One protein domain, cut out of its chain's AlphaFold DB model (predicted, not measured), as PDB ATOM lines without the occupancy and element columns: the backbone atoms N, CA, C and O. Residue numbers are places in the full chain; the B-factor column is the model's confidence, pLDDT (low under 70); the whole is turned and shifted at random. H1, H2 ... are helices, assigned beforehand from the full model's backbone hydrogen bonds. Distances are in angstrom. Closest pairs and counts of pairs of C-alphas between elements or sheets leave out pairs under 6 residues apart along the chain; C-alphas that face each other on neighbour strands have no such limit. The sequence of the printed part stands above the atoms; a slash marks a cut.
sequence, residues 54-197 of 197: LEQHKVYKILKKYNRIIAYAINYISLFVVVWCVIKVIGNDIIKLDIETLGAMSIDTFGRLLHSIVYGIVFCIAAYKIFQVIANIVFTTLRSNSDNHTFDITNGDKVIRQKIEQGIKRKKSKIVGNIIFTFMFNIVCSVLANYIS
ATOM      1  N   LEU A  54       6.650 -12.734  12.633       52.66
ATOM      2  CA  LEU A  54       6.518 -14.007  13.334       52.66
ATOM      3  C   LEU A  54       6.269 -15.223  12.439       52.66
ATOM      4  O   LEU A  54       6.696 -16.324  12.796       52.66
ATOM      5  N   GLU A  55       5.579 -15.063  11.310       52.56
ATOM      6  CA  GLU A  55       5.272 -16.184  10.414       52.56
ATOM      7  C   GLU A  55       6.408 -16.490   9.433       52.56
ATOM      8  O   GLU A  55       6.462 -17.589   8.875       52.56
ATOM      9  N   GLN A  56       7.355 -15.564   9.265       55.12
ATOM     10  CA  GLN A  56       8.502 -15.752   8.376       55.12
ATOM     11  C   GLN A  56       9.538 -16.737   8.937       55.12
ATOM     12  O   GLN A  56      10.217 -17.435   8.177       55.12
ATOM     13  N   HIS A  57       9.651 -16.871  10.263       63.66
ATOM     14  CA  HIS A  57      10.601 -17.810  10.854       63.66
ATOM     15  C   HIS A  57      10.126 -19.263  10.715       63.66
ATOM     16  O   HIS A  57       9.314 -19.755  11.503       63.66
ATOM     17  N   LYS A  58      10.729 -19.991   9.762       70.69
ATOM     18  CA  LYS A  58      10.498 -21.429   9.508       70.69
ATOM     19  C   LYS A  58      10.468 -22.269  10.792       70.69
ATOM     20  O   LYS A  58       9.598 -23.119  10.946       70.69
ATOM     21  N   VAL A  59      11.369 -21.985  11.736       68.00
ATOM     22  CA  VAL A  59      11.462 -22.682  13.030       68.00
ATOM     23  C   VAL A  59      10.187 -22.518  13.856       68.00
ATOM     24  O   VAL A  59       9.644 -23.502  14.345       68.00
ATOM     25  N   TYR A  60       9.656 -21.299  13.975       71.88
ATOM     26  CA  TYR A  60       8.439 -21.052  14.749       71.88
ATOM     27  C   TYR A  60       7.213 -21.716  14.108       71.88
ATOM     28  O   TYR A  60       6.391 -22.299  14.812       71.88
ATOM     29  N   LYS A  61       7.131 -21.715  12.772       73.81
ATOM     30  CA  LYS A  61       6.066 -22.405  12.028       73.81
ATOM     31  C   LYS A  61       6.086 -23.919  12.270       73.81
ATOM     32  O   LYS A  61       5.034 -24.517  12.487       73.81
ATOM     33  N   ILE A  62       7.276 -24.522  12.304       74.00
ATOM     34  CA  ILE A  62       7.469 -25.939  12.654       74.00
ATOM     35  C   ILE A  62       7.079 -26.187  14.119       74.00
ATOM     36  O   ILE A  62       6.319 -27.113  14.393       74.00
ATOM     37  N   LEU A  63       7.523 -25.338  15.051       74.31
ATOM     38  CA  LEU A  63       7.161 -25.435  16.472       74.31
ATOM     39  C   LEU A  63       5.645 -25.353  16.689       74.31
ATOM     40  O   LEU A  63       5.101 -26.109  17.488       74.31
ATOM     41  N   LYS A  64       4.956 -24.461  15.970       75.94
ATOM     42  CA  LYS A  64       3.496 -24.317  16.025       75.94
ATOM     43  C   LYS A  64       2.800 -25.560  15.466       75.94
ATOM     44  O   LYS A  64       1.903 -26.083  16.118       75.94
ATOM     45  N   LYS A  65       3.250 -26.064  14.309       79.75
ATOM     46  CA  LYS A  65       2.695 -27.266  13.664       79.75
ATOM     47  C   LYS A  65       2.818 -28.509  14.549       79.75
ATOM     48  O   LYS A  65       1.887 -29.298  14.635       79.75
ATOM     49  N   TYR A  66       3.952 -28.668  15.224       80.12
ATOM     50  CA  TYR A  66       4.239 -29.833  16.063       80.12
ATOM     51  C   TYR A  66       4.120 -29.541  17.565       80.12
ATOM     52  O   TYR A  66       4.703 -30.257  18.379       80.12
ATOM     53  N   ASN A  67       3.348 -28.522  17.960       80.75
ATOM     54  CA  ASN A  67       3.248 -28.055  19.350       80.75
ATOM     55  C   ASN A  67       2.911 -29.176  20.352       80.75
ATOM     56  O   ASN A  67       3.485 -29.236  21.438       80.75
ATOM     57  N   ARG A  68       2.017 -30.094  19.975       79.69
ATOM     58  CA  ARG A  68       1.576 -31.224  20.790       79.69
ATOM     59  C   ARG A  68       2.673 -32.274  20.930       79.69
ATOM     60  O   ARG A  68       2.911 -32.754  22.032       79.69
ATOM     61  N   ILE A  69       3.365 -32.585  19.834       82.69
ATOM     62  CA  ILE A  69       4.487 -33.534  19.835       82.69
ATOM     63  C   ILE A  69       5.619 -32.992  20.707       82.69
ATOM     64  O   ILE A  69       6.145 -33.718  21.541       82.69
ATOM     65  N   ILE A  70       5.939 -31.703  20.579       83.25
ATOM     66  CA  ILE A  70       6.985 -31.045  21.369       83.25
ATOM     67  C   ILE A  70       6.625 -31.042  22.857       83.25
ATOM     68  O   ILE A  70       7.464 -31.379  23.685       83.25
ATOM     69  N   ALA A  71       5.381 -30.711  23.208       80.69
ATOM     70  CA  ALA A  71       4.931 -30.736  24.597       80.69
ATOM     71  C   ALA A  71       5.013 -32.148  25.205       80.69
ATOM     72  O   ALA A  71       5.496 -32.312  26.325       80.69
ATOM     73  N   TYR A  72       4.604 -33.180  24.461       82.75
ATOM     74  CA  TYR A  72       4.746 -34.563  24.918       82.75
ATOM     75  C   TYR A  72       6.205 -35.006  25.011       82.75
ATOM     76  O   TYR A  72       6.561 -35.663  25.984       82.75
ATOM     77  N   ALA A  73       7.052 -34.620  24.056       82.88
ATOM     78  CA  ALA A  73       8.480 -34.911  24.088       82.88
ATOM     79  C   ALA A  73       9.137 -34.298  25.334       82.88
ATOM     80  O   ALA A  73       9.821 -35.004  26.067       82.88
ATOM     81  N   ILE A  74       8.853 -33.025  25.633       84.69
ATOM     82  CA  ILE A  74       9.339 -32.336  26.840       84.69
ATOM     83  C   ILE A  74       8.950 -33.097  28.108       84.69
ATOM     84  O   ILE A  74       9.777 -33.229  29.003       84.69
ATOM     85  N   ASN A  75       7.721 -33.608  28.191       86.56
ATOM     86  CA  ASN A  75       7.271 -34.309  29.389       86.56
ATOM     87  C   ASN A  75       7.843 -35.732  29.488       86.56
ATOM     88  O   ASN A  75       8.530 -36.067  30.450       86.56
ATOM     89  N   TYR A  76       7.592 -36.574  28.485       84.75
ATOM     90  CA  TYR A  76       7.917 -37.998  28.558       84.75
ATOM     91  C   TYR A  76       9.416 -38.285  28.445       84.75
ATOM     92  O   TYR A  76       9.907 -39.150  29.165       84.75
ATOM     93  N   ILE A  77      10.155 -37.564  27.591       87.62
ATOM     94  CA  ILE A  77      11.606 -37.779  27.457       87.62
ATOM     95  C   ILE A  77      12.308 -37.341  28.739       87.62
ATOM     96  O   ILE A  77      13.147 -38.073  29.257       87.62
ATOM     97  N   SER A  78      11.937 -36.186  29.294       86.31
ATOM     98  CA  SER A  78      12.552 -35.709  30.537       86.31
ATOM     99  C   SER A  78      12.212 -36.615  31.719       86.31
ATOM    100  O   SER A  78      13.083 -36.914  32.530       86.31
ATOM    101  N   LEU A  79      10.984 -37.143  31.782       88.88
ATOM    102  CA  LEU A  79      10.621 -38.152  32.779       88.88
ATOM    103  C   LEU A  79      11.469 -39.422  32.638       88.88
ATOM    104  O   LEU A  79      11.959 -39.938  33.638       88.88
ATOM    105  N   PHE A  80      11.662 -39.911  31.413       89.31
ATOM    106  CA  PHE A  80      12.493 -41.084  31.153       89.31
ATOM    107  C   PHE A  80      13.935 -40.875  31.639       89.31
ATOM    108  O   PHE A  80      14.481 -41.733  32.330       89.31
ATOM    109  N   VAL A  81      14.524 -39.709  31.352       89.25
ATOM    110  CA  VAL A  81      15.873 -39.345  31.816       89.25
ATOM    111  C   VAL A  81      15.945 -39.286  33.346       89.25
ATOM    112  O   VAL A  81      16.905 -39.784  33.934       89.25
ATOM    113  N   VAL A  82      14.924 -38.735  34.009       89.50
ATOM    114  CA  VAL A  82      14.851 -38.694  35.480       89.50
ATOM    115  C   VAL A  82      14.781 -40.093  36.080       89.50
ATOM    116  O   VAL A  82      15.548 -40.401  36.988       89.50
ATOM    117  N   VAL A  83      13.897 -40.951  35.564       90.06
ATOM    118  CA  VAL A  83      13.754 -42.333  36.046       90.06
ATOM    119  C   VAL A  83      15.064 -43.096  35.869       90.06
ATOM    120  O   VAL A  83      15.516 -43.762  36.798       90.06
ATOM    121  N   TRP A  84      15.716 -42.944  34.715       89.50
ATOM    122  CA  TRP A  84      17.025 -43.541  34.456       89.50
ATOM    123  C   TRP A  84      18.086 -43.077  35.463       89.50
ATOM    124  O   TRP A  84      18.834 -43.892  36.003       89.50
ATOM    125  N   CYS A  85      18.119 -41.777  35.767       87.81
ATOM    126  CA  CYS A  85      19.025 -41.211  36.764       87.81
ATOM    127  C   CYS A  85      18.771 -41.792  38.163       87.81
ATOM    128  O   CYS A  85      19.721 -42.179  38.840       87.81
ATOM    129  N   VAL A  86      17.510 -41.902  38.592       88.56
ATOM    130  CA  VAL A  86      17.148 -42.466  39.905       88.56
ATOM    131  C   VAL A  86      17.559 -43.935  40.013       88.56
ATOM    132  O   VAL A  86      18.137 -44.334  41.021       88.56
ATOM    133  N   ILE A  87      17.337 -44.730  38.962       88.31
ATOM    134  CA  ILE A  87      17.774 -46.134  38.919       88.31
ATOM    135  C   ILE A  87      19.298 -46.231  39.056       88.31
ATOM    136  O   ILE A  87      19.789 -47.070  39.806       88.31
ATOM    137  N   LYS A  88      20.053 -45.365  38.370       87.12
ATOM    138  CA  LYS A  88      21.520 -45.327  38.464       87.12
ATOM    139  C   LYS A  88      22.015 -44.943  39.860       87.12
ATOM    140  O   LYS A  88      22.948 -45.573  40.349       87.12
ATOM    141  N   VAL A  89      21.379 -43.967  40.510       85.94
ATOM    142  CA  VAL A  89      21.695 -43.568  41.895       85.94
ATOM    143  C   VAL A  89      21.488 -44.742  42.852       85.94
ATOM    144  O   VAL A  89      22.421 -45.120  43.553       85.94
ATOM    145  N   ILE A  90      20.312 -45.376  42.812       85.06
ATOM    146  CA  ILE A  90      19.996 -46.531  43.666       85.06
ATOM    147  C   ILE A  90      20.936 -47.707  43.362       85.06
ATOM    148  O   ILE A  90      21.411 -48.375  44.276       85.06
ATOM    149  N   GLY A  91      21.241 -47.956  42.087       82.56
ATOM    150  CA  GLY A  91      22.173 -49.005  41.678       82.56
ATOM    151  C   GLY A  91      23.580 -48.804  42.248       82.56
ATOM    152  O   GLY A  91      24.179 -49.756  42.739       82.56
ATOM    153  N   ASN A  92      24.091 -47.571  42.248       82.50
ATOM    154  CA  ASN A  92      25.384 -47.256  42.856       82.50
ATOM    155  C   ASN A  92      25.357 -47.366  44.385       82.50
ATOM    156  O   ASN A  92      26.317 -47.858  44.974       82.50
ATOM    157  N   ASP A  93      24.261 -46.955  45.029       79.75
ATOM    158  CA  ASP A  93      24.085 -47.149  46.471       79.75
ATOM    159  C   ASP A  93      24.165 -48.641  46.836       79.75
ATOM    160  O   ASP A  93      24.798 -48.989  47.825       79.75
ATOM    161  N   ILE A  94      23.600 -49.532  46.010       78.88
ATOM    162  CA  ILE A  94      23.686 -50.989  46.201       78.88
ATOM    163  C   ILE A  94      25.120 -51.503  46.018       78.88
ATOM    164  O   ILE A  94      25.586 -52.290  46.837       78.88
ATOM    165  N   ILE A  95      25.832 -51.059  44.978       77.38
ATOM    166  CA  ILE A  95      27.212 -51.502  44.700       77.38
ATOM    167  C   ILE A  95      28.166 -51.075  45.823       77.38
ATOM    168  O   ILE A  95      29.008 -51.859  46.249       77.38
ATOM    169  N   LYS A  96      28.002 -49.861  46.362       76.81
ATOM    170  CA  LYS A  96      28.815 -49.350  47.478       76.81
ATOM    171  C   LYS A  96      28.623 -50.101  48.793       76.81
ATOM    172  O   LYS A  96      29.439 -49.932  49.694       76.81
ATOM    173  N   LEU A  97      27.546 -50.871  48.931       71.88
ATOM    174  CA  LEU A  97      27.276 -51.625  50.150       71.88
ATOM    175  C   LEU A  97      28.111 -52.911  50.254       71.88
ATOM    176  O   LEU A  97      28.190 -53.443  51.355       71.88
ATOM    177  N   ASP A  98      28.753 -53.367  49.167       64.12
ATOM    178  CA  ASP A  98      29.711 -54.491  49.137       64.12
ATOM    179  C   ASP A  98      29.213 -55.768  49.850       64.12
ATOM    180  O   ASP A  98      29.943 -56.453  50.562       64.12
ATOM    181  N   ILE A  99      27.918 -56.076  49.710       65.25
ATOM    182  CA  ILE A  99      27.293 -57.244  50.345       65.25
ATOM    183  C   ILE A  99      27.148 -58.354  49.303       65.25
ATOM    184  O   ILE A  99      26.373 -58.219  48.357       65.25
ATOM    185  N   GLU A 100      27.842 -59.476  49.501       62.84
ATOM    186  CA  GLU A 100      27.838 -60.624  48.577       62.84
ATOM    187  C   GLU A 100      26.448 -61.264  48.398       62.84
ATOM    188  O   GLU A 100      26.156 -61.854  47.357       62.84
ATOM    189  N   THR A 101      25.560 -61.151  49.395       62.72
ATOM    190  CA  THR A 101      24.187 -61.681  49.338       62.72
ATOM    191  C   THR A 101      23.187 -60.774  50.061       62.72
ATOM    192  O   THR A 101      23.454 -60.271  51.150       62.72
ATOM    193  N   LEU A 102      21.976 -60.617  49.506       60.38
ATOM    194  CA  LEU A 102      20.884 -59.821  50.108       60.38
ATOM    195  C   LEU A 102      20.534 -60.236  51.554       60.38
ATOM    196  O   LEU A 102      20.016 -59.423  52.313       60.38
ATOM    197  N   GLY A 103      20.823 -61.485  51.939       60.78
ATOM    198  CA  GLY A 103      20.542 -62.034  53.269       60.78
ATOM    199  C   GLY A 103      21.544 -61.649  54.365       60.78
ATOM    200  O   GLY A 103      21.218 -61.787  55.539       60.78
ATOM    201  N   ALA A 104      22.727 -61.138  54.012       66.19
ATOM    202  CA  ALA A 104      23.725 -60.660  54.978       66.19
ATOM    203  C   ALA A 104      23.533 -59.174  55.351       66.19
ATOM    204  O   ALA A 104      24.323 -58.602  56.103       66.19
ATOM    205  N   MET A 105      22.490 -58.531  54.817       70.38
ATOM    206  CA  MET A 105      22.238 -57.109  55.009       70.38
ATOM    207  C   MET A 105      21.703 -56.814  56.417       70.38
ATOM    208  O   MET A 105      20.683 -57.352  56.842       70.38
ATOM    209  N   SER A 106      22.374 -55.905  57.130       78.06
ATOM    210  CA  SER A 106      21.879 -55.367  58.402       78.06
ATOM    211  C   SER A 106      20.544 -54.633  58.215       78.06
ATOM    212  O   SER A 106      20.338 -53.954  57.206       78.06
ATOM    213  N   ILE A 107      19.666 -54.710  59.221       78.69
ATOM    214  CA  ILE A 107      18.356 -54.034  59.247       78.69
ATOM    215  C   ILE A 107      18.504 -52.521  59.006       78.69
ATOM    216  O   ILE A 107      17.694 -51.925  58.300       78.69
ATOM    217  N   ASP A 108      19.566 -51.904  59.532       79.62
ATOM    218  CA  ASP A 108      19.845 -50.473  59.345       79.62
ATOM    219  C   ASP A 108      20.193 -50.127  57.884       79.62
ATOM    220  O   ASP A 108      19.704 -49.150  57.309       79.62
ATOM    221  N   THR A 109      20.998 -50.970  57.239       79.94
ATOM    222  CA  THR A 109      21.369 -50.824  55.827       79.94
ATOM    223  C   THR A 109      20.164 -51.017  54.911       79.94
ATOM    224  O   THR A 109      19.967 -50.245  53.971       79.94
ATOM    225  N   PHE A 110      19.310 -51.992  55.227       81.88
ATOM    226  CA  PHE A 110      18.056 -52.214  54.514       81.88
ATOM    227  C   PHE A 110      17.104 -51.017  54.648       81.88
ATOM    228  O   PHE A 110      16.538 -50.560  53.655       81.88
ATOM    229  N   GLY A 111      16.982 -50.452  55.855       83.62
ATOM    230  CA  GLY A 111      16.192 -49.244  56.100       83.62
ATOM    231  C   GLY A 111      16.658 -48.052  55.260       83.62
ATOM    232  O   GLY A 111      15.838 -47.376  54.637       83.62
ATOM    233  N   ARG A 112      17.974 -47.827  55.162       83.19
ATOM    234  CA  ARG A 112      18.555 -46.762  54.321       83.19
ATOM    235  C   ARG A 112      18.267 -46.957  52.832       83.19
ATOM    236  O   ARG A 112      17.919 -45.993  52.152       83.19
ATOM    237  N   LEU A 113      18.350 -48.191  52.337       84.38
ATOM    238  CA  LEU A 113      18.042 -48.519  50.943       84.38
ATOM    239  C   LEU A 113      16.558 -48.270  50.632       84.38
ATOM    240  O   LEU A 113      16.230 -47.635  49.630       84.38
ATOM    241  N   LEU A 114      15.660 -48.688  51.528       86.69
ATOM    242  CA  LEU A 114      14.221 -48.462  51.388       86.69
ATOM    243  C   LEU A 114      13.893 -46.960  51.392       86.69
ATOM    244  O   LEU A 114      13.132 -46.497  50.540       86.69
ATOM    245  N   HIS A 115      14.529 -46.175  52.266       87.06
ATOM    246  CA  HIS A 115      14.420 -44.716  52.233       87.06
ATOM    247  C   HIS A 115      14.917 -44.119  50.907       87.06
ATOM    248  O   HIS A 115      14.218 -43.277  50.346       87.06
ATOM    249  N   SER A 116      16.058 -44.572  50.370       85.81
ATOM    250  CA  SER A 116      16.584 -44.113  49.069       85.81
ATOM    251  C   SER A 116      15.588 -44.378  47.927       85.81
ATOM    252  O   SER A 116      15.285 -43.478  47.140       85.81
ATOM    253  N   ILE A 117      14.958 -45.562  47.902       88.88
ATOM    254  CA  ILE A 117      13.901 -45.900  46.932       88.88
ATOM    255  C   ILE A 117      12.693 -44.966  47.074       88.88
ATOM    256  O   ILE A 117      12.213 -44.421  46.077       88.88
ATOM    257  N   VAL A 118      12.195 -44.756  48.298       91.81
ATOM    258  CA  VAL A 118      11.029 -43.892  48.541       91.81
ATOM    259  C   VAL A 118      11.318 -42.449  48.122       91.81
ATOM    260  O   VAL A 118      10.498 -41.843  47.429       91.81
ATOM    261  N   TYR A 119      12.491 -41.909  48.462       90.38
ATOM    262  CA  TYR A 119      12.904 -40.577  48.014       90.38
ATOM    263  C   TYR A 119      13.023 -40.493  46.490       90.38
ATOM    264  O   TYR A 119      12.566 -39.510  45.905       90.38
ATOM    265  N   GLY A 120      13.548 -41.533  45.838       90.00
ATOM    266  CA  GLY A 120      13.596 -41.631  44.379       90.00
ATOM    267  C   GLY A 120      12.207 -41.580  43.732       90.00
ATOM    268  O   GLY A 120      11.995 -40.832  42.778       90.00
ATOM    269  N   ILE A 121      11.229 -42.306  44.282       90.81
ATOM    270  CA  ILE A 121       9.839 -42.294  43.793       90.81
ATOM    271  C   ILE A 121       9.210 -40.906  43.964       90.81
ATOM    272  O   ILE A 121       8.615 -40.377  43.022       90.81
ATOM    273  N   VAL A 122       9.365 -40.289  45.141       93.19
ATOM    274  CA  VAL A 122       8.854 -38.936  45.408       93.19
ATOM    275  C   VAL A 122       9.480 -37.920  44.448       93.19
ATOM    276  O   VAL A 122       8.768 -37.081  43.891       93.19
ATOM    277  N   PHE A 123      10.785 -38.033  44.187       91.00
ATOM    278  CA  PHE A 123      11.492 -37.189  43.230       91.00
ATOM    279  C   PHE A 123      10.948 -37.346  41.802       91.00
ATOM    280  O   PHE A 123      10.667 -36.344  41.145       91.00
ATOM    281  N   CYS A 124      10.705 -38.577  41.341       90.88
ATOM    282  CA  CYS A 124      10.096 -38.843  40.034       90.88
ATOM    283  C   CYS A 124       8.701 -38.212  39.897       90.88
ATOM    284  O   CYS A 124       8.395 -37.604  38.869       90.88
ATOM    285  N   ILE A 125       7.855 -38.313  40.931       91.00
ATOM    286  CA  ILE A 125       6.508 -37.717  40.930       91.00
ATOM    287  C   ILE A 125       6.590 -36.185  40.876       91.00
ATOM    288  O   ILE A 125       5.859 -35.547  40.111       91.00
ATOM    289  N   ALA A 126       7.488 -35.587  41.662       90.38
ATOM    290  CA  ALA A 126       7.712 -34.146  41.657       90.38
ATOM    291  C   ALA A 126       8.209 -33.662  40.284       90.38
ATOM    292  O   ALA A 126       7.653 -32.714  39.723       90.38
ATOM    293  N   ALA A 127       9.189 -34.355  39.702       89.25
ATOM    294  CA  ALA A 127       9.711 -34.056  38.372       89.25
ATOM    295  C   ALA A 127       8.620 -34.162  37.296       89.25
ATOM    296  O   ALA A 127       8.475 -33.249  36.484       89.25
ATOM    297  N   TYR A 128       7.791 -35.212  37.332       88.44
ATOM    298  CA  TYR A 128       6.656 -35.365  36.418       88.44
ATOM    299  C   TYR A 128       5.707 -34.162  36.470       88.44
ATOM    300  O   TYR A 128       5.349 -33.605  35.432       88.44
ATOM    301  N   LYS A 129       5.326 -33.714  37.674       88.56
ATOM    302  CA  LYS A 129       4.458 -32.540  37.849       88.56
ATOM    303  C   LYS A 129       5.088 -31.274  37.271       88.56
ATOM    304  O   LYS A 129       4.399 -30.513  36.593       88.56
ATOM    305  N   ILE A 130       6.384 -31.060  37.498       87.56
ATOM    306  CA  ILE A 130       7.117 -29.903  36.968       87.56
ATOM    307  C   ILE A 130       7.127 -29.929  35.435       87.56
ATOM    308  O   ILE A 130       6.733 -28.948  34.800       87.56
ATOM    309  N   PHE A 131       7.503 -31.055  34.825       87.00
ATOM    310  CA  PHE A 131       7.551 -31.172  33.368       87.00
ATOM    311  C   PHE A 131       6.174 -31.099  32.716       87.00
ATOM    312  O   PHE A 131       6.044 -30.504  31.646       87.00
ATOM    313  N   GLN A 132       5.129 -31.599  33.376       87.12
ATOM    314  CA  GLN A 132       3.752 -31.434  32.924       87.12
ATOM    315  C   GLN A 132       3.344 -29.953  32.883       87.12
ATOM    316  O   GLN A 132       2.744 -29.503  31.904       87.12
ATOM    317  N   VAL A 133       3.695 -29.170  33.910       85.25
ATOM    318  CA  VAL A 133       3.436 -27.721  33.940       85.25
ATOM    319  C   VAL A 133       4.205 -27.012  32.825       85.25
ATOM    320  O   VAL A 133       3.619 -26.213  32.092       85.25
ATOM    321  N   ILE A 134       5.488 -27.331  32.641       83.19
ATOM    322  CA  ILE A 134       6.320 -26.745  31.581       83.19
ATOM    323  C   ILE A 134       5.742 -27.070  30.197       83.19
ATOM    324  O   ILE A 134       5.555 -26.162  29.383       83.19
ATOM    325  N   ALA A 135       5.399 -28.333  29.943       85.31
ATOM    326  CA  ALA A 135       4.800 -28.783  28.690       85.31
ATOM    327  C   ALA A 135       3.477 -28.060  28.395       85.31
ATOM    328  O   ALA A 135       3.267 -27.596  27.273       85.31
ATOM    329  N   ASN A 136       2.621 -27.884  29.405       83.56
ATOM    330  CA  ASN A 136       1.369 -27.140  29.266       83.56
ATOM    331  C   ASN A 136       1.601 -25.658  28.953       83.56
ATOM    332  O   ASN A 136       0.902 -25.102  28.105       83.56
ATOM    333  N   ILE A 137       2.590 -25.011  29.580       81.19
ATOM    334  CA  ILE A 137       2.951 -23.618  29.272       81.19
ATOM    335  C   ILE A 137       3.410 -23.498  27.815       81.19
ATOM    336  O   ILE A 137       2.959 -22.601  27.100       81.19
ATOM    337  N   VAL A 138       4.276 -24.404  27.352       82.50
ATOM    338  CA  VAL A 138       4.758 -24.423  25.961       82.50
ATOM    339  C   VAL A 138       3.590 -24.645  24.996       82.50
ATOM    340  O   VAL A 138       3.431 -23.883  24.043       82.50
ATOM    341  N   PHE A 139       2.726 -25.625  25.270       82.62
ATOM    342  CA  PHE A 139       1.575 -25.952  24.429       82.62
ATOM    343  C   PHE A 139       0.573 -24.796  24.316       82.62
ATOM    344  O   PHE A 139       0.224 -24.379  23.211       82.62
ATOM    345  N   THR A 140       0.134 -24.245  25.449       79.19
ATOM    346  CA  THR A 140      -0.849 -23.147  25.491       79.19
ATOM    347  C   THR A 140      -0.320 -21.888  24.817       79.19
ATOM    348  O   THR A 140      -1.036 -21.261  24.039       79.19
ATOM    349  N   THR A 141       0.951 -21.552  25.035       74.38
ATOM    350  CA  THR A 141       1.567 -20.356  24.445       74.38
ATOM    351  C   THR A 141       1.772 -20.498  22.933       74.38
ATOM    352  O   THR A 141       1.616 -19.520  22.206       74.38
ATOM    353  N   LEU A 142       2.080 -21.703  22.435       75.75
ATOM    354  CA  LEU A 142       2.159 -21.972  20.993       75.75
ATOM    355  C   LEU A 142       0.775 -21.998  20.322       75.75
ATOM    356  O   LEU A 142       0.673 -21.678  19.138       75.75
ATOM    357  N   ARG A 143      -0.281 -22.364  21.062       73.94
ATOM    358  CA  ARG A 143      -1.663 -22.405  20.562       73.94
ATOM    359  C   ARG A 143      -2.338 -21.028  20.544       73.94
ATOM    360  O   ARG A 143      -3.001 -20.722  19.567       73.94
ATOM    361  N   SER A 144      -2.148 -20.183  21.563       65.00
ATOM    362  CA  SER A 144      -2.939 -18.948  21.756       65.00
ATOM    363  C   SER A 144      -2.603 -17.769  20.823       65.00
ATOM    364  O   SER A 144      -3.052 -16.653  21.081       65.00
ATOM    365  N   ASN A 145      -1.748 -17.941  19.816       59.31
ATOM    366  CA  ASN A 145      -1.225 -16.823  19.020       59.31
ATOM    367  C   ASN A 145      -1.972 -16.610  17.685       59.31
ATOM    368  O   ASN A 145      -1.363 -16.083  16.759       59.31
ATOM    369  N   SER A 146      -3.238 -17.030  17.545       53.88
ATOM    370  CA  SER A 146      -3.993 -16.878  16.284       53.88
ATOM    371  C   SER A 146      -5.087 -15.808  16.243       53.88
ATOM    372  O   SER A 146      -5.491 -15.480  15.138       53.88
ATOM    373  N   ASP A 147      -5.534 -15.213  17.356       52.59
ATOM    374  CA  ASP A 147      -6.895 -14.625  17.332       52.59
ATOM    375  C   ASP A 147      -6.975 -13.091  17.426       52.59
ATOM    376  O   ASP A 147      -8.066 -12.532  17.510       52.59
ATOM    377  N   ASN A 148      -5.849 -12.370  17.383       56.72
ATOM    378  CA  ASN A 148      -5.885 -10.904  17.434       56.72
ATOM    379  C   ASN A 148      -5.785 -10.299  16.032       56.72
ATOM    380  O   ASN A 148      -4.698  -9.970  15.555       56.72
ATOM    381  N   HIS A 149      -6.939 -10.107  15.398       60.00
ATOM    382  CA  HIS A 149      -7.063  -9.245  14.229       60.00
ATOM    383  C   HIS A 149      -7.121  -7.786  14.693       60.00
ATOM    384  O   HIS A 149      -8.140  -7.316  15.189       60.00
ATOM    385  N   THR A 150      -6.007  -7.069  14.564       62.00
ATOM    386  CA  THR A 150      -5.961  -5.614  14.782       62.00
ATOM    387  C   THR A 150      -5.778  -4.913  13.450       62.00
ATOM    388  O   THR A 150      -4.814  -5.189  12.737       62.00
ATOM    389  N   PHE A 151      -6.701  -4.009  13.135       66.19
ATOM    390  CA  PHE A 151      -6.576  -3.094  12.008       66.19
ATOM    391  C   PHE A 151      -5.552  -2.007  12.332       66.19
ATOM    392  O   PHE A 151      -5.377  -1.677  13.495       66.19
ATOM    393  N   ASP A 152      -4.876  -1.460  11.325       66.06
ATOM    394  CA  ASP A 152      -3.929  -0.343  11.467       66.06
ATOM    395  C   ASP A 152      -4.526   0.898  10.789       66.06
ATOM    396  O   ASP A 152      -4.058   1.337   9.740       66.06
ATOM    397  N   ILE A 153      -5.657   1.380  11.319       72.81
ATOM    398  CA  ILE A 153      -6.410   2.507  10.739       72.81
ATOM    399  C   ILE A 153      -6.064   3.801  11.480       72.81
ATOM    400  O   ILE A 153      -5.901   4.856  10.869       72.81
ATOM    401  N   THR A 154      -5.911   3.733  12.802       75.62
ATOM    402  CA  THR A 154      -5.645   4.888  13.659       75.62
ATOM    403  C   THR A 154      -4.255   4.833  14.297       75.62
ATOM    404  O   THR A 154      -3.658   3.775  14.491       75.62
ATOM    405  N   ASN A 155      -3.731   5.991  14.715       73.19
ATOM    406  CA  ASN A 155      -2.493   6.032  15.507       73.19
ATOM    407  C   ASN A 155      -2.634   5.308  16.864       73.19
ATOM    408  O   ASN A 155      -1.634   4.844  17.408       73.19
ATOM    409  N   GLY A 156      -3.856   5.179  17.396       74.38
ATOM    410  CA  GLY A 156      -4.139   4.355  18.573       74.38
ATOM    411  C   GLY A 156      -3.948   2.864  18.290       74.38
ATOM    412  O   GLY A 156      -3.340   2.156  19.095       74.38
ATOM    413  N   ASP A 157      -4.358   2.410  17.108       74.50
ATOM    414  CA  ASP A 157      -4.189   1.020  16.685       74.50
ATOM    415  C   ASP A 157      -2.716   0.626  16.560       74.50
ATOM    416  O   ASP A 157      -2.328  -0.470  16.972       74.50
ATOM    417  N   LYS A 158      -1.859   1.547  16.100       75.12
ATOM    418  CA  LYS A 158      -0.399   1.346  16.077       75.12
ATOM    419  C   LYS A 158       0.161   1.044  17.466       75.12
ATOM    420  O   LYS A 158       0.993   0.149  17.619       75.12
ATOM    421  N   VAL A 159      -0.315   1.749  18.495       76.25
ATOM    422  CA  VAL A 159       0.100   1.524  19.891       76.25
ATOM    423  C   VAL A 159      -0.395   0.166  20.397       76.25
ATOM    424  O   VAL A 159       0.343  -0.549  21.081       76.25
ATOM    425  N   ILE A 160      -1.625  -0.221  20.053       76.06
ATOM    426  CA  ILE A 160      -2.195  -1.527  20.413       76.06
ATOM    427  C   ILE A 160      -1.395  -2.652  19.746       76.06
ATOM    428  O   ILE A 160      -0.980  -3.598  20.420       76.06
ATOM    429  N   ARG A 161      -1.087  -2.514  18.455       73.19
ATOM    430  CA  ARG A 161      -0.268  -3.452  17.683       73.19
ATOM    431  C   ARG A 161       1.126  -3.621  18.288       73.19
ATOM    432  O   ARG A 161       1.556  -4.753  18.501       73.19
ATOM    433  N   GLN A 162       1.796  -2.528  18.662       76.88
ATOM    434  CA  GLN A 162       3.094  -2.590  19.346       76.88
ATOM    435  C   GLN A 162       3.016  -3.325  20.692       76.88
ATOM    436  O   GLN A 162       3.889  -4.137  21.003       76.88
ATOM    437  N   LYS A 163       1.966  -3.093  21.492       77.81
ATOM    438  CA  LYS A 163       1.758  -3.819  22.759       77.81
ATOM    439  C   LYS A 163       1.550  -5.317  22.531       77.81
ATOM    440  O   LYS A 163       2.130  -6.127  23.257       77.81
ATOM    441  N   ILE A 164       0.762  -5.688  21.521       74.25
ATOM    442  CA  ILE A 164       0.535  -7.088  21.138       74.25
ATOM    443  C   ILE A 164       1.857  -7.735  20.706       74.25
ATOM    444  O   ILE A 164       2.212  -8.800  21.213       74.25
ATOM    445  N   GLU A 165       2.637  -7.070  19.852       75.06
ATOM    446  CA  GLU A 165       3.927  -7.571  19.370       75.06
ATOM    447  C   GLU A 165       4.937  -7.772  20.513       75.06
ATOM    448  O   GLU A 165       5.589  -8.817  20.606       75.06
ATOM    449  N   GLN A 166       5.033  -6.817  21.444       76.62
ATOM    450  CA  GLN A 166       5.872  -6.953  22.639       76.62
ATOM    451  C   GLN A 166       5.421  -8.119  23.529       76.62
ATOM    452  O   GLN A 166       6.258  -8.871  24.042       76.62
ATOM    453  N   GLY A 167       4.108  -8.310  23.691       74.94
ATOM    454  CA  GLY A 167       3.539  -9.449  24.410       74.94
ATOM    455  C   GLY A 167       3.928 -10.785  23.774       74.94
ATOM    456  O   GLY A 167       4.342 -11.712  24.474       74.94
ATOM    457  N   ILE A 168       3.880 -10.865  22.445       73.12
ATOM    458  CA  ILE A 168       4.290 -12.047  21.684       73.12
ATOM    459  C   ILE A 168       5.800 -12.306  21.830       73.12
ATOM    460  O   ILE A 168       6.200 -13.442  22.101       73.12
ATOM    461  N   LYS A 169       6.654 -11.275  21.736       73.94
ATOM    462  CA  LYS A 169       8.114 -11.404  21.928       73.94
ATOM    463  C   LYS A 169       8.466 -11.941  23.321       73.94
ATOM    464  O   LYS A 169       9.282 -12.858  23.437       73.94
ATOM    465  N   ARG A 170       7.807 -11.445  24.375       76.31
ATOM    466  CA  ARG A 170       7.988 -11.942  25.755       76.31
ATOM    467  C   ARG A 170       7.555 -13.402  25.902       76.31
ATOM    468  O   ARG A 170       8.297 -14.210  26.456       76.31
ATOM    469  N   LYS A 171       6.386 -13.760  25.359       73.94
ATOM    470  CA  LYS A 171       5.885 -15.144  25.333       73.94
ATOM    471  C   LYS A 171       6.858 -16.091  24.615       73.94
ATOM    472  O   LYS A 171       7.157 -17.161  25.140       73.94
ATOM    473  N   LYS A 172       7.415 -15.678  23.470       73.88
ATOM    474  CA  LYS A 172       8.445 -16.428  22.727       73.88
ATOM    475  C   LYS A 172       9.697 -16.660  23.571       73.88
ATOM    476  O   LYS A 172      10.156 -17.794  23.663       73.88
ATOM    477  N   SER A 173      10.228 -15.612  24.203       74.12
ATOM    478  CA  SER A 173      11.405 -15.725  25.076       74.12
ATOM    479  C   SER A 173      11.159 -16.711  26.224       74.12
ATOM    480  O   SER A 173      12.008 -17.559  26.489       74.12
ATOM    481  N   LYS A 174       9.957 -16.697  26.817       79.75
ATOM    482  CA  LYS A 174       9.561 -17.656  27.857       79.75
ATOM    483  C   LYS A 174       9.504 -19.103  27.351       79.75
ATOM    484  O   LYS A 174       9.977 -19.997  28.044       79.75
ATOM    485  N   ILE A 175       8.976 -19.346  26.144       78.62
ATOM    486  CA  ILE A 175       8.980 -20.688  25.528       78.62
ATOM    487  C   ILE A 175      10.414 -21.180  25.324       78.62
ATOM    488  O   ILE A 175      10.745 -22.291  25.731       78.62
ATOM    489  N   VAL A 176      11.262 -20.355  24.707       79.06
ATOM    490  CA  VAL A 176      12.657 -20.714  24.423       79.06
ATOM    491  C   VAL A 176      13.413 -20.986  25.725       79.06
ATOM    492  O   VAL A 176      14.082 -22.009  25.825       79.06
ATOM    493  N   GLY A 177      13.232 -20.145  26.747       80.75
ATOM    494  CA  GLY A 177      13.813 -20.355  28.073       80.75
ATOM    495  C   GLY A 177      13.370 -21.670  28.722       80.75
ATOM    496  O   GLY A 177      14.207 -22.410  29.224       80.75
ATOM    497  N   ASN A 178      12.082 -22.015  28.643       82.44
ATOM    498  CA  ASN A 178      11.553 -23.272  29.184       82.44
ATOM    499  C   ASN A 178      12.104 -24.515  28.463       82.44
ATOM    500  O   ASN A 178      12.402 -25.526  29.105       82.44
ATOM    501  N   ILE A 179      12.251 -24.455  27.137       81.69
ATOM    502  CA  ILE A 179      12.854 -25.539  26.346       81.69
ATOM    503  C   ILE A 179      14.332 -25.701  26.716       81.69
ATOM    504  O   ILE A 179      14.772 -26.818  26.985       81.69
ATOM    505  N   ILE A 180      15.083 -24.597  26.790       84.62
ATOM    506  CA  ILE A 180      16.498 -24.611  27.189       84.62
ATOM    507  C   ILE A 180      16.650 -25.172  28.605       84.62
ATOM    508  O   ILE A 180      17.494 -26.034  28.824       84.62
ATOM    509  N   PHE A 181      15.813 -24.741  29.550       84.94
ATOM    510  CA  PHE A 181      15.817 -25.255  30.920       84.94
ATOM    511  C   PHE A 181      15.607 -26.773  30.965       84.94
ATOM    512  O   PHE A 181      16.355 -27.477  31.634       84.94
ATOM    513  N   THR A 182      14.636 -27.282  30.202       84.62
ATOM    514  CA  THR A 182      14.355 -28.725  30.111       84.62
ATOM    515  C   THR A 182      15.573 -29.485  29.581       84.62
ATOM    516  O   THR A 182      15.958 -30.517  30.126       84.62
ATOM    517  N   PHE A 183      16.213 -28.958  28.536       85.38
ATOM    518  CA  PHE A 183      17.395 -29.572  27.940       85.38
ATOM    519  C   PHE A 183      18.592 -29.576  28.902       85.38
ATOM    520  O   PHE A 183      19.223 -30.613  29.092       85.38
ATOM    521  N   MET A 184      18.859 -28.447  29.563       87.00
ATOM    522  CA  MET A 184      19.925 -28.327  30.563       87.00
ATOM    523  C   MET A 184      19.699 -29.263  31.748       87.00
ATOM    524  O   MET A 184      20.634 -29.929  32.183       87.00
ATOM    525  N   PHE A 185      18.464 -29.366  32.240       87.88
ATOM    526  CA  PHE A 185      18.123 -30.293  33.314       87.88
ATOM    527  C   PHE A 185      18.411 -31.747  32.915       87.88
ATOM    528  O   PHE A 185      19.060 -32.473  33.664       87.88
ATOM    529  N   ASN A 186      18.008 -32.157  31.707       86.69
ATOM    530  CA  ASN A 186      18.278 -33.508  31.210       86.69
ATOM    531  C   ASN A 186      19.782 -33.781  31.059       86.69
ATOM    532  O   ASN A 186      20.232 -34.875  31.396       86.69
ATOM    533  N   ILE A 187      20.573 -32.796  30.612       86.19
ATOM    534  CA  ILE A 187      22.039 -32.910  30.569       86.19
ATOM    535  C   ILE A 187      22.600 -33.116  31.976       86.19
ATOM    536  O   ILE A 187      23.393 -34.030  32.174       86.19
ATOM    537  N   VAL A 188      22.182 -32.311  32.956       86.56
ATOM    538  CA  VAL A 188      22.650 -32.438  34.345       86.56
ATOM    539  C   VAL A 188      22.318 -33.820  34.904       86.56
ATOM    540  O   VAL A 188      23.206 -34.481  35.436       86.56
ATOM    541  N   CYS A 189      21.087 -34.306  34.720       83.88
ATOM    542  CA  CYS A 189      20.709 -35.664  35.119       83.88
ATOM    543  C   CYS A 189      21.558 -36.733  34.421       83.88
ATOM    544  O   CYS A 189      21.996 -37.682  35.066       83.88
ATOM    545  N   SER A 190      21.837 -36.578  33.126       83.44
ATOM    546  CA  SER A 190      22.676 -37.523  32.385       83.44
ATOM    547  C   SER A 190      24.134 -37.511  32.853       83.44
ATOM    548  O   SER A 190      24.747 -38.571  32.939       83.44
ATOM    549  N   VAL A 191      24.701 -36.338  33.151       84.62
ATOM    550  CA  VAL A 191      26.071 -36.206  33.668       84.62
ATOM    551  C   VAL A 191      26.168 -36.810  35.062       84.62
ATOM    552  O   VAL A 191      27.094 -37.573  35.316       84.62
ATOM    553  N   LEU A 192      25.197 -36.537  35.938       82.44
ATOM    554  CA  LEU A 192      25.128 -37.157  37.263       82.44
ATOM    555  C   LEU A 192      25.036 -38.680  37.150       82.44
ATOM    556  O   LEU A 192      25.797 -39.381  37.806       82.44
ATOM    557  N   ALA A 193      24.173 -39.196  36.273       80.38
ATOM    558  CA  ALA A 193      24.043 -40.633  36.046       80.38
ATOM    559  C   ALA A 193      25.341 -41.282  35.531       80.38
ATOM    560  O   ALA A 193      25.629 -42.419  35.898       80.38
ATOM    561  N   ASN A 194      26.121 -40.574  34.707       82.31
ATOM    562  CA  ASN A 194      27.406 -41.055  34.196       82.31
ATOM    563  C   ASN A 194      28.549 -40.920  35.207       82.31
ATOM    564  O   ASN A 194      29.419 -41.776  35.220       82.31
ATOM    565  N   TYR A 195      28.560 -39.879  36.043       77.94
ATOM    566  CA  TYR A 195      29.570 -39.701  37.094       77.94
ATOM    567  C   TYR A 195      29.407 -40.713  38.235       77.94
ATOM    568  O   TYR A 195      30.364 -41.074  38.907       77.94
ATOM    569  N   ILE A 196      28.165 -41.130  38.476       69.25
ATOM    570  CA  ILE A 196      27.791 -42.132  39.477       69.25
ATOM    571  C   ILE A 196      28.066 -43.563  38.984       69.25
ATOM    572  O   ILE A 196      28.107 -44.475  39.809       69.25
ATOM    573  N   SER A 197      28.226 -43.754  37.668       54.19
ATOM    574  CA  SER A 197      28.543 -45.039  37.035       54.19
ATOM    575  C   SER A 197      30.035 -45.335  37.033       54.19
ATOM    576  O   SER A 197      30.321 -46.538  36.849       54.19
TER     577      SER A 197
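Overview. This is residues 54 to 197 of the 197 residues of an uncharacterized protein of Hungatella hathewayi (UniProt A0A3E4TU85). Three long helices lie nearly lengthwise in a slender up-and-down bundle: H2 and H3 run side by side as a helical hairpin, and H4, the longest, is shifted along the rod, with its first half reaching past the end of that hairpin and its second half packing on it. The short helix H1 sits crosswise where H2 begins and H3 ends, and the link from H3 to H4 runs on from there to the far end of the rod. The printed part has 144 residues with four named helices, in the order H1, H2, H3, H4, and no named strand; the class is all helix. The whole is extended, with a radius of gyration of the C-alphas of 22.9 A, and its C-alphas span 83 by 24 by 20 A.

Arrangement. Start with H4, residues 155 to 195, and look along it for the two stretches, residues 171 to 182 and residues 179 to 193, with which it touches two of the other helices. With residues 171 to 182 alone it touches H3, residues 107 to 143, which for its part touches H4 with residues 131 to 141 alone. Their closest C-alphas are those of Val 138 and Ile 175, 5.7 A apart; the two form a helical hairpin, at a shallow tilt of 25 degrees, opposite ways. With residues 179 to 193 alone H4 touches H2, residues 67 to 95, where the closest C-alphas, those of Cys 85 and Ala 193, are 5.1 A apart. These two run the same way at a shallow tilt of 25 degrees. Now compare H2 with H3: they touch with 34 pairs of C-alphas within 8 A, the closest being those of Ala 71 and Ala 135 at 4.5 A. They too form a helical hairpin, at a shallow tilt of 13 degrees, opposite ways. H2, H3 and H4 are a bundle, up and down, each helix running against the one before it in the chain. H3 is the hub, the helix that touches most other helices, three in number. The third is H1, residues 58 to 65: H1 and H3 only just touch, with 3 pairs of C-alphas within 8 A, and H3 does so with residues 142 to 143 alone. The closest C-alphas there are those of Lys 64 and Leu 142, 5.7 A apart, and the lines are about perpendicular at 74 degrees. H1 and H2 are close but not clearly touching, with the C-alphas of Leu 63 and Ile 70 closest at 7.4 A, and are about perpendicular at 87 degrees. H1 and H4 are apart. In H1 and H3 every O i to N i+4 pair is within hydrogen-bond range; in H2 it is 24 of 25 and in H4 36 of 37.

Along the chain. Find C-alpha 155 at (-2.493, 6.032, 15.507); from there H4 runs 59.9 A to C-alpha 195 at (29.570, -39.701, 37.094). Go next to C-alpha 107 at (18.356, -54.034, 59.247), where H3 begins; residues 107 to 143 cover 53.8 A. H2, residues 67 to 95, measures 42.0 A, and H1, residues 58 to 65, measures 10.6 A from C-alpha 58 at (10.498, -21.429, 9.508).

Size, cuts and confidence. The outline is a rod, and its two C-alphas farthest apart are those of Ala 104 and Thr 154, 82.9 A from each other. The printed part has no cut and ends at Ser 197, the chain's last residue. The link from H1 to H2 is tight, with one residue, while those from H2 to H3 and from H3 to H4 are long, with 11 residues each. In the B-factor column the mean pLDDT of the printed part is 78.6; look for values under 70 at residues 54 to 57, 59, 98 to 104, 144 to 152 and 196 to 197 of this model.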